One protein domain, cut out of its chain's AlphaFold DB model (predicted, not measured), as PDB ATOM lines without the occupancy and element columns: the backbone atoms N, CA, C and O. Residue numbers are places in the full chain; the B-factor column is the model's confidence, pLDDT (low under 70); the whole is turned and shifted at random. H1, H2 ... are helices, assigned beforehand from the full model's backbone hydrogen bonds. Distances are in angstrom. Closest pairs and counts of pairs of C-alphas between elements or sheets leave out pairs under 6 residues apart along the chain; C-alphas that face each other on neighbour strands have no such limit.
ATOM      1  N   PRO A 157      20.410  23.263 -22.808       86.31
ATOM      2  CA  PRO A 157      19.610  24.276 -22.109       86.31
ATOM      3  C   PRO A 157      18.948  25.314 -23.026       86.31
ATOM      4  O   PRO A 157      17.891  25.846 -22.699       86.31
ATOM      5  N   ALA A 158      19.548  25.606 -24.186       88.19
ATOM      6  CA  ALA A 158      18.950  26.495 -25.180       88.19
ATOM      7  C   ALA A 158      17.693  25.885 -25.825       88.19
ATOM      8  O   ALA A 158      16.727  26.597 -26.072       88.19
ATOM      9  N   ALA A 159      17.677  24.571 -26.072       88.94
ATOM     10  CA  ALA A 159      16.500  23.884 -26.595       88.94
ATOM     11  C   ALA A 159      15.372  23.842 -25.551       88.94
ATOM     12  O   ALA A 159      14.224  24.105 -25.897       88.94
ATOM     13  N   ALA A 160      15.710  23.610 -24.277       85.50
ATOM     14  CA  ALA A 160      14.759  23.719 -23.168       85.50
ATOM     15  C   ALA A 160      14.159  25.136 -23.060       85.50
ATOM     16  O   ALA A 160      12.944  25.287 -22.955       85.50
ATOM     17  N   GLY A 161      14.987  26.175 -23.204       84.81
ATOM     18  CA  GLY A 161      14.525  27.566 -23.191       84.81
ATOM     19  C   GLY A 161      13.593  27.915 -24.355       84.81
ATOM     20  O   GLY A 161      12.635  28.652 -24.161       84.81
ATOM     21  N   ARG A 162      13.808  27.353 -25.554       86.38
ATOM     22  CA  ARG A 162      12.889  27.525 -26.700       86.38
ATOM     23  C   ARG A 162      11.520  26.922 -26.439       86.38
ATOM     24  O   ARG A 162      10.508  27.528 -26.771       86.38
ATOM     25  N   VAL A 163      11.512  25.728 -25.853       83.75
ATOM     26  CA  VAL A 163      10.282  25.049 -25.445       83.75
ATOM     27  C   VAL A 163       9.506  25.919 -24.458       83.75
ATOM     28  O   VAL A 163       8.295  26.051 -24.600       83.75
ATOM     29  N   LEU A 164      10.210  26.562 -23.523       79.50
ATOM     30  CA  LEU A 164       9.620  27.490 -22.565       79.50
ATOM     31  C   LEU A 164       9.127  28.797 -23.211       79.50
ATOM     32  O   LEU A 164       8.029  29.247 -22.914       79.50
ATOM     33  N   ALA A 165       9.893  29.394 -24.124       79.69
ATOM     34  CA  ALA A 165       9.517  30.648 -24.785       79.69
ATOM     35  C   ALA A 165       8.237  30.507 -25.626       79.69
ATOM     36  O   ALA A 165       7.414  31.415 -25.687       79.69
ATOM     37  N   LEU A 166       8.030  29.333 -26.225       76.50
ATOM     38  CA  LEU A 166       6.804  29.011 -26.951       76.50
ATOM     39  C   LEU A 166       5.546  29.103 -26.069       76.50
ATOM     40  O   LEU A 166       4.439  29.300 -26.574       76.50
ATOM     41  N   LEU A 167       5.715  28.950 -24.751       68.94
ATOM     42  CA  LEU A 167       4.619  28.960 -23.797       68.94
ATOM     43  C   LEU A 167       3.960  30.337 -23.653       68.94
ATOM     44  O   LEU A 167       2.776  30.418 -23.323       68.94
ATOM     45  N   GLU A 168       4.713  31.403 -23.919       66.50
ATOM     46  CA  GLU A 168       4.223  32.782 -23.862       66.50
ATOM     47  C   GLU A 168       3.319  33.119 -25.060       66.50
ATOM     48  O   GLU A 168       2.370  33.893 -24.922       66.50
ATOM     49  N   ASP A 169       3.569  32.496 -26.218       66.69
ATOM     50  CA  ASP A 169       2.861  32.780 -27.470       66.69
ATOM     51  C   ASP A 169       1.564  31.963 -27.632       66.69
ATOM     52  O   ASP A 169       0.551  32.499 -28.094       66.69
ATOM     53  N   GLU A 170       1.559  30.672 -27.266       68.00
ATOM     54  CA  GLU A 170       0.457  29.737 -27.576       68.00
ATOM     55  C   GLU A 170      -0.038  28.943 -26.352       68.00
ATOM     56  O   GLU A 170       0.149  27.730 -26.232       68.00
ATOM     57  N   ARG A 171      -0.723  29.660 -25.452       66.56
ATOM     58  CA  ARG A 171      -1.173  29.233 -24.107       66.56
ATOM     59  C   ARG A 171      -1.803  27.829 -24.009       66.56
ATOM     60  O   ARG A 171      -1.488  27.099 -23.073       66.56
ATOM     61  N   ASP A 172      -2.641  27.416 -24.959       65.00
ATOM     62  CA  ASP A 172      -3.298  26.096 -24.895       65.00
ATOM     63  C   ASP A 172      -2.344  24.949 -25.233       65.00
ATOM     64  O   ASP A 172      -2.345  23.899 -24.588       65.00
ATOM     65  N   ILE A 173      -1.498  25.140 -26.244       64.88
ATOM     66  CA  ILE A 173      -0.537  24.127 -26.689       64.88
ATOM     67  C   ILE A 173       0.602  24.011 -25.666       64.88
ATOM     68  O   ILE A 173       1.053  22.912 -25.336       64.88
ATOM     69  N   ALA A 174       0.985  25.152 -25.103       62.12
ATOM     70  CA  ALA A 174       1.946  25.305 -24.029       62.12
ATOM     71  C   ALA A 174       1.609  24.478 -22.782       62.12
ATOM     72  O   ALA A 174       2.460  23.773 -22.234       62.12
ATOM     73  N   LEU A 175       0.347  24.523 -22.355       65.44
ATOM     74  CA  LEU A 175      -0.112  23.816 -21.166       65.44
ATOM     75  C   LEU A 175       0.001  22.293 -21.317       65.44
ATOM     76  O   LEU A 175       0.480  21.598 -20.419       65.44
ATOM     77  N   HIS A 176      -0.410  21.777 -22.477       66.62
ATOM     78  CA  HIS A 176      -0.307  20.350 -22.783       66.62
ATOM     79  C   HIS A 176       1.147  19.882 -22.812       66.62
ATOM     80  O   HIS A 176       1.442  18.769 -22.391       66.62
ATOM     81  N   LEU A 177       2.056  20.740 -23.273       67.00
ATOM     82  CA  LEU A 177       3.472  20.423 -23.330       67.00
ATOM     83  C   LEU A 177       4.122  20.402 -21.945       67.00
ATOM     84  O   LEU A 177       4.857  19.467 -21.637       67.00
ATOM     85  N   MET A 178       3.834  21.391 -21.095       66.56
ATOM     86  CA  MET A 178       4.353  21.422 -19.722       66.56
ATOM     87  C   MET A 178       3.889  20.209 -18.923       66.56
ATOM     88  O   MET A 178       4.695  19.610 -18.215       66.56
ATOM     89  N   ARG A 179       2.637  19.782 -19.122       67.88
ATOM     90  CA  ARG A 179       2.108  18.537 -18.554       67.88
ATOM     91  C   ARG A 179       2.943  17.309 -18.918       67.88
ATOM     92  O   ARG A 179       3.044  16.390 -18.114       67.88
ATOM     93  N   ASP A 180       3.495  17.273 -20.123       69.38
ATOM     94  CA  ASP A 180       4.205  16.096 -20.618       69.38
ATOM     95  C   ASP A 180       5.716  16.160 -20.323       69.38
ATOM     96  O   ASP A 180       6.335  15.118 -20.115       69.38
ATOM     97  N   VAL A 181       6.303  17.365 -20.276       69.81
ATOM     98  CA  VAL A 181       7.743  17.597 -20.041       69.81
ATOM     99  C   VAL A 181       8.091  17.631 -18.552       69.81
ATOM    100  O   VAL A 181       9.112  17.091 -18.141       69.81
ATOM    101  N   VAL A 182       7.299  18.320 -17.731       70.69
ATOM    102  CA  VAL A 182       7.748  18.753 -16.399       70.69
ATOM    103  C   VAL A 182       7.503  17.726 -15.292       70.69
ATOM    104  O   VAL A 182       8.427  17.503 -14.515       70.69
ATOM    105  N   PRO A 183       6.343  17.043 -15.198       70.62
ATOM    106  CA  PRO A 183       6.072  16.114 -14.095       70.62
ATOM    107  C   PRO A 183       7.054  14.944 -13.986       70.62
ATOM    108  O   PRO A 183       7.228  14.370 -12.914       70.62
ATOM    109  N   SER A 184       7.689  14.570 -15.096       73.81
ATOM    110  CA  SER A 184       8.674  13.489 -15.175       73.81
ATOM    111  C   SER A 184      10.109  13.999 -15.361       73.81
ATOM    112  O   SER A 184      11.027  13.186 -15.507       73.81
ATOM    113  N   ALA A 185      10.324  15.321 -15.344       78.25
ATOM    114  CA  ALA A 185      11.644  15.916 -15.488       78.25
ATOM    115  C   ALA A 185      12.532  15.597 -14.270       78.25
ATOM    116  O   ALA A 185      12.072  15.660 -13.126       78.25
ATOM    117  N   PRO A 186      13.829  15.304 -14.476       83.44
ATOM    118  CA  PRO A 186      14.772  15.207 -13.374       83.44
ATOM    119  C   PRO A 186      14.931  16.577 -12.685       83.44
ATOM    120  O   PRO A 186      14.803  17.612 -13.354       83.44
ATOM    121  N   PRO A 187      15.262  16.619 -11.380       84.31
ATOM    122  CA  PRO A 187      15.380  17.867 -10.619       84.31
ATOM    123  C   PRO A 187      16.311  18.901 -11.262       84.31
ATOM    124  O   PRO A 187      16.079  20.104 -11.176       84.31
ATOM    125  N   GLU A 188      17.371  18.453 -11.929       85.31
ATOM    126  CA  GLU A 188      18.314  19.309 -12.642       85.31
ATOM    127  C   GLU A 188      17.657  20.025 -13.828       85.31
ATOM    128  O   GLU A 188      17.871  21.224 -14.007       85.31
ATOM    129  N   LEU A 189      16.829  19.318 -14.607       82.56
ATOM    130  CA  LEU A 189      16.090  19.910 -15.723       82.56
ATOM    131  C   LEU A 189      14.989  20.840 -15.207       82.56
ATOM    132  O   LEU A 189      14.852  21.951 -15.715       82.56
ATOM    133  N   ALA A 190      14.266  20.430 -14.161       83.56
ATOM    134  CA  ALA A 190      13.265  21.266 -13.502       83.56
ATOM    135  C   ALA A 190      13.863  22.593 -13.005       83.56
ATOM    136  O   ALA A 190      13.298  23.656 -13.255       83.56
ATOM    137  N   ASN A 191      15.054  22.554 -12.398       84.38
ATOM    138  CA  ASN A 191      15.774  23.757 -11.979       84.38
ATOM    139  C   ASN A 191      16.130  24.663 -13.165       84.38
ATOM    140  O   ASN A 191      15.972  25.876 -13.065       84.38
ATOM    141  N   ILE A 192      16.600  24.106 -14.287       84.38
ATOM    142  CA  ILE A 192      16.892  24.901 -15.494       84.38
ATOM    143  C   ILE A 192      15.626  25.592 -15.999       84.38
ATOM    144  O   ILE A 192      15.657  26.798 -16.237       84.38
ATOM    145  N   LEU A 193      14.522  24.852 -16.120       82.25
ATOM    146  CA  LEU A 193      13.239  25.396 -16.569       82.25
ATOM    147  C   LEU A 193      12.730  26.484 -15.614       82.25
ATOM    148  O   LEU A 193      12.288  27.540 -16.063       82.25
ATOM    149  N   ALA A 194      12.865  26.277 -14.302       82.62
ATOM    150  CA  ALA A 194      12.545  27.277 -13.289       82.62
ATOM    151  C   ALA A 194      13.401  28.549 -13.441       82.62
ATOM    152  O   ALA A 194      12.856  29.648 -13.497       82.62
ATOM    153  N   PHE A 195      14.728  28.420 -13.575       85.19
ATOM    154  CA  PHE A 195      15.634  29.561 -13.777       85.19
ATOM    155  C   PHE A 195      15.385  30.315 -15.085       85.19
ATOM    156  O   PHE A 195      15.710  31.498 -15.177       85.19
ATOM    157  N   GLN A 196      14.836  29.641 -16.092       83.62
ATOM    158  CA  GLN A 196      14.496  30.238 -17.381       83.62
ATOM    159  C   GLN A 196      13.141  30.962 -17.381       83.62
ATOM    160  O   GLN A 196      12.764  31.498 -18.416       83.62
ATOM    161  N   GLY A 197      12.438  31.037 -16.243       81.25
ATOM    162  CA  GLY A 197      11.148  31.730 -16.127       81.25
ATOM    163  C   GLY A 197       9.932  30.804 -16.228       81.25
ATOM    164  O   GLY A 197       8.840  31.229 -16.613       81.25
ATOM    165  N   GLY A 198      10.114  29.508 -15.944       78.81
ATOM    166  CA  GLY A 198       9.051  28.514 -16.071       78.81
ATOM    167  C   GLY A 198       7.869  28.764 -15.143       78.81
ATOM    168  O   GLY A 198       6.726  28.538 -15.534       78.81
ATOM    169  N   PHE A 199       8.118  29.301 -13.947       76.50
ATOM    170  CA  PHE A 199       7.054  29.665 -13.012       76.50
ATOM    171  C   PHE A 199       6.214  30.832 -13.527       76.50
ATOM    172  O   PHE A 199       4.987  30.760 -13.523       76.50
ATOM    173  N   GLU A 200       6.865  31.892 -13.994       80.75
ATOM    174  CA  GLU A 200       6.228  33.090 -14.533       80.75
ATOM    175  C   GLU A 200       5.391  32.756 -15.771       80.75
ATOM    176  O   GLU A 200       4.257  33.226 -15.900       80.75
ATOM    177  N   SER A 201       5.914  31.879 -16.632       78.44
ATOM    178  CA  SER A 201       5.200  31.372 -17.806       78.44
ATOM    179  C   SER A 201       3.926  30.624 -17.399       78.44
ATOM    180  O   SER A 201       2.843  30.921 -17.903       78.44
ATOM    181  N   LEU A 202       4.016  29.704 -16.429       75.50
ATOM    182  CA  LEU A 202       2.854  28.953 -15.936       75.50
ATOM    183  C   LEU A 202       1.807  29.847 -15.274       75.50
ATOM    184  O   LEU A 202       0.616  29.663 -15.525       75.50
ATOM    185  N   LEU A 203       2.230  30.818 -14.459       77.75
ATOM    186  CA  LEU A 203       1.321  31.789 -13.842       77.75
ATOM    187  C   LEU A 203       0.591  32.613 -14.906       77.75
ATOM    188  O   LEU A 203      -0.628  32.748 -14.840       77.75
ATOM    189  N   THR A 204       1.311  33.093 -15.922       79.00
ATOM    190  CA  THR A 204       0.734  33.879 -17.024       79.00
ATOM    191  C   THR A 204      -0.321  33.081 -17.794       79.00
ATOM    192  O   THR A 204      -1.390  33.603 -18.126       79.00
ATOM    193  N   ILE A 205      -0.064  31.794 -18.045       76.00
ATOM    194  CA  ILE A 205      -1.031  30.900 -18.698       76.00
ATOM    195  C   ILE A 205      -2.247  30.677 -17.794       76.00
ATOM    196  O   ILE A 205      -3.379  30.814 -18.262       76.00
ATOM    197  N   ALA A 206      -2.032  30.388 -16.507       74.50
ATOM    198  CA  ALA A 206      -3.108  30.164 -15.541       74.50
ATOM    199  C   ALA A 206      -4.038  31.383 -15.420       74.50
ATOM    200  O   ALA A 206      -5.261  31.243 -15.494       74.50
ATOM    201  N   GLU A 207      -3.475  32.587 -15.304       74.94
ATOM    202  CA  GLU A 207      -4.237  33.841 -15.281       74.94
ATOM    203  C   GLU A 207      -5.017  34.063 -16.585       74.94
ATOM    204  O   GLU A 207      -6.174  34.499 -16.562       74.94
ATOM    205  N   GLY A 208      -4.405  33.732 -17.726       73.31
ATOM    206  CA  GLY A 208      -5.030  33.802 -19.042       73.31
ATOM    207  C   GLY A 208      -6.284  32.934 -19.159       73.31
ATOM    208  O   GLY A 208      -7.323  33.437 -19.591       73.31
ATOM    209  N   ILE A 209      -6.195  31.672 -18.730       70.25
ATOM    210  CA  ILE A 209      -7.303  30.704 -18.769       70.25
ATOM    211  C   ILE A 209      -8.447  31.159 -17.860       70.25
ATOM    212  O   ILE A 209      -9.594  31.231 -18.297       70.25
ATOM    213  N   VAL A 210      -8.147  31.564 -16.620       68.75
ATOM    214  CA  VAL A 210      -9.168  32.040 -15.665       68.75
ATOM    215  C   VAL A 210      -9.942  33.245 -16.212       68.75
ATOM    216  O   VAL A 210     -11.147  33.373 -15.977       68.75
ATOM    217  N   ARG A 211      -9.270  34.132 -16.954       70.06
ATOM    218  CA  ARG A 211      -9.889  35.322 -17.551       70.06
ATOM    219  C   ARG A 211     -10.782  35.001 -18.751       70.06
ATOM    220  O   ARG A 211     -11.753  35.722 -18.971       70.06
ATOM    221  N   GLU A 212     -10.439  33.982 -19.535       67.06
ATOM    222  CA  GLU A 212     -11.153  33.613 -20.766       67.06
ATOM    223  C   GLU A 212     -12.298  32.627 -20.519       67.06
ATOM    224  O   GLU A 212     -13.369  32.795 -21.102       67.06
ATOM    225  N   GLU A 213     -12.119  31.663 -19.616       60.84
ATOM    226  CA  GLU A 213     -13.127  30.636 -19.321       60.84
ATOM    227  C   GLU A 213     -14.034  31.007 -18.136       60.84
ATOM    228  O   GLU A 213     -15.142  30.494 -18.011       60.84
ATOM    229  N   GLY A 214     -13.629  31.959 -17.291       55.19
ATOM    230  CA  GLY A 214     -14.338  32.270 -16.052       55.19
ATOM    231  C   GLY A 214     -14.086  31.224 -14.959       55.19
ATOM    232  O   GLY A 214     -13.830  30.048 -15.206       55.19
ATOM    233  N   SER A 215     -14.155  31.662 -13.701       52.41
ATOM    234  CA  SER A 215     -13.749  30.885 -12.513       52.41
ATOM    235  C   SER A 215     -14.500  29.558 -12.290       52.41
ATOM    236  O   SER A 215     -14.065  28.778 -11.444       52.41
ATOM    237  N   GLU A 216     -15.614  29.300 -12.977       47.50
ATOM    238  CA  GLU A 216     -16.472  28.131 -12.730       47.50
ATOM    239  C   GLU A 216     -16.246  26.970 -13.712       47.50
ATOM    240  O   GLU A 216     -16.681  25.855 -13.422       47.50
ATOM    241  N   THR A 217     -15.554  27.189 -14.838       43.97
ATOM    242  CA  THR A 217     -15.297  26.144 -15.848       43.97
ATOM    243  C   THR A 217     -13.826  25.883 -16.125       43.97
ATOM    244  O   THR A 217     -13.556  25.052 -16.986       43.97
ATOM    245  N   ALA A 218     -12.899  26.529 -15.403       51.19
ATOM    246  CA  ALA A 218     -11.496  26.127 -15.415       51.19
ATOM    247  C   ALA A 218     -11.446  24.630 -15.088       51.19
ATOM    248  O   ALA A 218     -11.743  24.224 -13.960       51.19
ATOM    249  N   ASP A 219     -11.197  23.823 -16.119       53.94
ATOM    250  CA  ASP A 219     -11.339  22.377 -16.063       53.94
ATOM    251  C   ASP A 219     -10.572  21.856 -14.843       53.94
ATOM    252  O   ASP A 219      -9.415  22.223 -14.618       53.94
ATOM    253  N   ALA A 220     -11.201  21.011 -14.024       56.16
ATOM    254  CA  ALA A 220     -10.537  20.428 -12.856       56.16
ATOM    255  C   ALA A 220      -9.226  19.716 -13.261       56.16
ATOM    256  O   ALA A 220      -8.293  19.623 -12.462       56.16
ATOM    257  N   GLY A 221      -9.139  19.273 -14.525       58.31
ATOM    258  CA  GLY A 221      -7.918  18.785 -15.159       58.31
ATOM    259  C   GLY A 221      -6.818  19.839 -15.319       58.31
ATOM    260  O   GLY A 221      -5.668  19.543 -15.008       58.31
ATOM    261  N   ALA A 222      -7.137  21.068 -15.737       63.16
ATOM    262  CA  ALA A 222      -6.152  22.144 -15.883       63.16
ATOM    263  C   ALA A 222      -5.543  22.535 -14.528       63.16
ATOM    264  O   ALA A 222      -4.324  22.648 -14.410       63.16
ATOM    265  N   GLY A 223      -6.368  22.651 -13.481       67.94
ATOM    266  CA  GLY A 223      -5.895  22.945 -12.122       67.94
ATOM    267  C   GLY A 223      -4.936  21.886 -11.564       67.94
ATOM    268  O   GLY A 223      -3.918  22.235 -10.967       67.94
ATOM    269  N   ALA A 224      -5.220  20.601 -11.799       70.38
ATOM    270  CA  ALA A 224      -4.334  19.503 -11.406       70.38
ATOM    271  C   ALA A 224      -3.012  19.522 -12.188       70.38
ATOM    272  O   ALA A 224      -1.949  19.389 -11.594       70.38
ATOM    273  N   VAL A 225      -3.069  19.772 -13.502       69.69
ATOM    274  CA  VAL A 225      -1.870  19.900 -14.344       69.69
ATOM    275  C   VAL A 225      -0.982  21.038 -13.858       69.69
ATOM    276  O   VAL A 225       0.228  20.852 -13.748       69.69
ATOM    277  N   PHE A 226      -1.560  22.196 -13.524       73.88
ATOM    278  CA  PHE A 226      -0.790  23.289 -12.944       73.88
ATOM    279  C   PHE A 226      -0.148  22.876 -11.624       73.88
ATOM    280  O   PHE A 226       1.055  23.062 -11.482       73.88
ATOM    281  N   ALA A 227      -0.904  22.290 -10.694       73.94
ATOM    282  CA  ALA A 227      -0.371  21.857  -9.401       73.94
ATOM    283  C   ALA A 227       0.802  20.872  -9.561       73.94
ATOM    284  O   ALA A 227       1.882  21.135  -9.037       73.94
ATOM    285  N   ASP A 228       0.629  19.821 -10.367       74.88
ATOM    286  CA  ASP A 228       1.666  18.815 -10.631       74.88
ATOM    287  C   ASP A 228       2.918  19.445 -11.267       74.88
ATOM    288  O   ASP A 228       4.049  19.111 -10.916       74.88
ATOM    289  N   THR A 229       2.722  20.394 -12.187       74.88
ATOM    290  CA  THR A 229       3.815  21.102 -12.869       74.88
ATOM    291  C   THR A 229       4.540  22.070 -11.923       74.88
ATOM    292  O   THR A 229       5.770  22.137 -11.940       74.88
ATOM    293  N   PHE A 230       3.812  22.798 -11.069       77.44
ATOM    294  CA  PHE A 230       4.383  23.690 -10.050       77.44
ATOM    295  C   PHE A 230       5.198  22.914  -9.012       77.44
ATOM    296  O   PHE A 230       6.303  23.339  -8.659       77.44
ATOM    297  N   ASP A 231       4.675  21.775  -8.559       78.56
ATOM    298  CA  ASP A 231       5.357  20.892  -7.615       78.56
ATOM    299  C   ASP A 231       6.635  20.312  -8.237       78.56
ATOM    300  O   ASP A 231       7.693  20.317  -7.602       78.56
ATOM    301  N   ALA A 232       6.577  19.886  -9.502       76.50
ATOM    302  CA  ALA A 232       7.726  19.341 -10.220       76.50
ATOM    303  C   ALA A 232       8.822  20.381 -10.521       76.50
ATOM    304  O   ALA A 232      10.003  20.036 -10.494       76.50
ATOM    305  N   LEU A 233       8.475  21.659 -10.720       77.06
ATOM    306  CA  LEU A 233       9.458  22.752 -10.798       77.06
ATOM    307  C   LEU A 233      10.098  23.096  -9.440       77.06
ATOM    308  O   LEU A 233      11.032  23.897  -9.387       77.06
ATOM    309  N   GLY A 234       9.623  22.502  -8.340       70.44
ATOM    310  CA  GLY A 234      10.164  22.736  -7.004       70.44
ATOM    311  C   GLY A 234       9.768  24.093  -6.429       70.44
ATOM    312  O   GLY A 234      10.568  24.708  -5.716       70.44
ATOM    313  N   ALA A 235       8.556  24.578  -6.736       60.50
ATOM    314  CA  ALA A 235       8.041  25.808  -6.141       60.50
ATOM    315  C   ALA A 235       8.160  25.741  -4.606       60.50
ATOM    316  O   ALA A 235       7.830  24.711  -4.005       60.50
ATOM    317  N   PRO A 236       8.582  26.823  -3.926       45.69
ATOM    318  CA  PRO A 236       8.410  26.889  -2.486       45.69
ATOM    319  C   PRO A 236       6.911  26.778  -2.223       45.69
ATOM    320  O   PRO A 236       6.147  27.605  -2.708       45.69
ATOM    321  N   SER A 237       6.494  25.742  -1.496       39.88
ATOM    322  CA  SER A 237       5.096  25.472  -1.167       39.88
ATOM    323  C   SER A 237       4.447  26.693  -0.503       39.88
ATOM    324  O   SER A 237       4.428  26.810   0.724       39.88
TER     325      SER A 237
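This is residues 157 to 237 of the 245 residues of an uncharacterized protein of Emiliania huxleyi (UniProt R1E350). Two helices, H4 and H5, run side by side and opposite ways, and H2 crosses one side of both. H1 runs beside the first part of H4, and H3 stands at the end where H4 begins and H5 ends; at the other end residues 211 to 216 stick out. The printed part has 81 residues with five named helices, H1 to H5 in chain order, and no named strand: all helix, compact, with a radius of gyration of the C-alphas of 12.1 A and spans of 36 by 26 by 19 A.

Begin with H4, residues 198 to 213. H5, residues 220 to 232, forms a helical hairpin with it at a shallow tilt of 10 degrees; they only just touch, with 3 pairs of C-alphas within 8 A, closest at Phe 199 and Phe 230, 7.2 A. H2, residues 171 to 181, touches H4 at a steep tilt of 46 degrees, closest C-alphas Arg 171 and Ile 205, 5.7 A, and touches H5 at 52 degrees, also steep, closest C-alphas Arg 179 and Val 225, 6.0 A. H1, residues 157 to 169, touches H4 with residues 164 to 168 alone, the same way at a shallow tilt of 19 degrees; the closest C-alphas are Glu 168 and Ser 201, 6.3 A. H3, residues 187 to 195, touches H1, closest C-alphas Ala 160 and Leu 193, 7.0 A. H1 and H5 are apart. Every O i to N i+4 pair is within hydrogen-bond range in H3, H4 and H5; in H1 6 of 9 are, in H2 6 of 7.

Find C-alpha 157 at (19.610, 24.276, -22.109), where H1 begins its 19.5 A. H4 runs 22.5 A from C-alpha 198 at (9.051, 28.514, -16.071); H5 covers 18.5 A to C-alpha 232 at (7.726, 19.341, -10.220). H2 measures 15.2 A and H3 12.1 A.

The two farthest C-alphas, Ala 158 and Glu 216, are 37.6 A apart. The printed part has no cut and no long link. Mean pLDDT of the printed part is 72.0; look for values under 70 at, among others, residues 167 to 181 and 212 to 223.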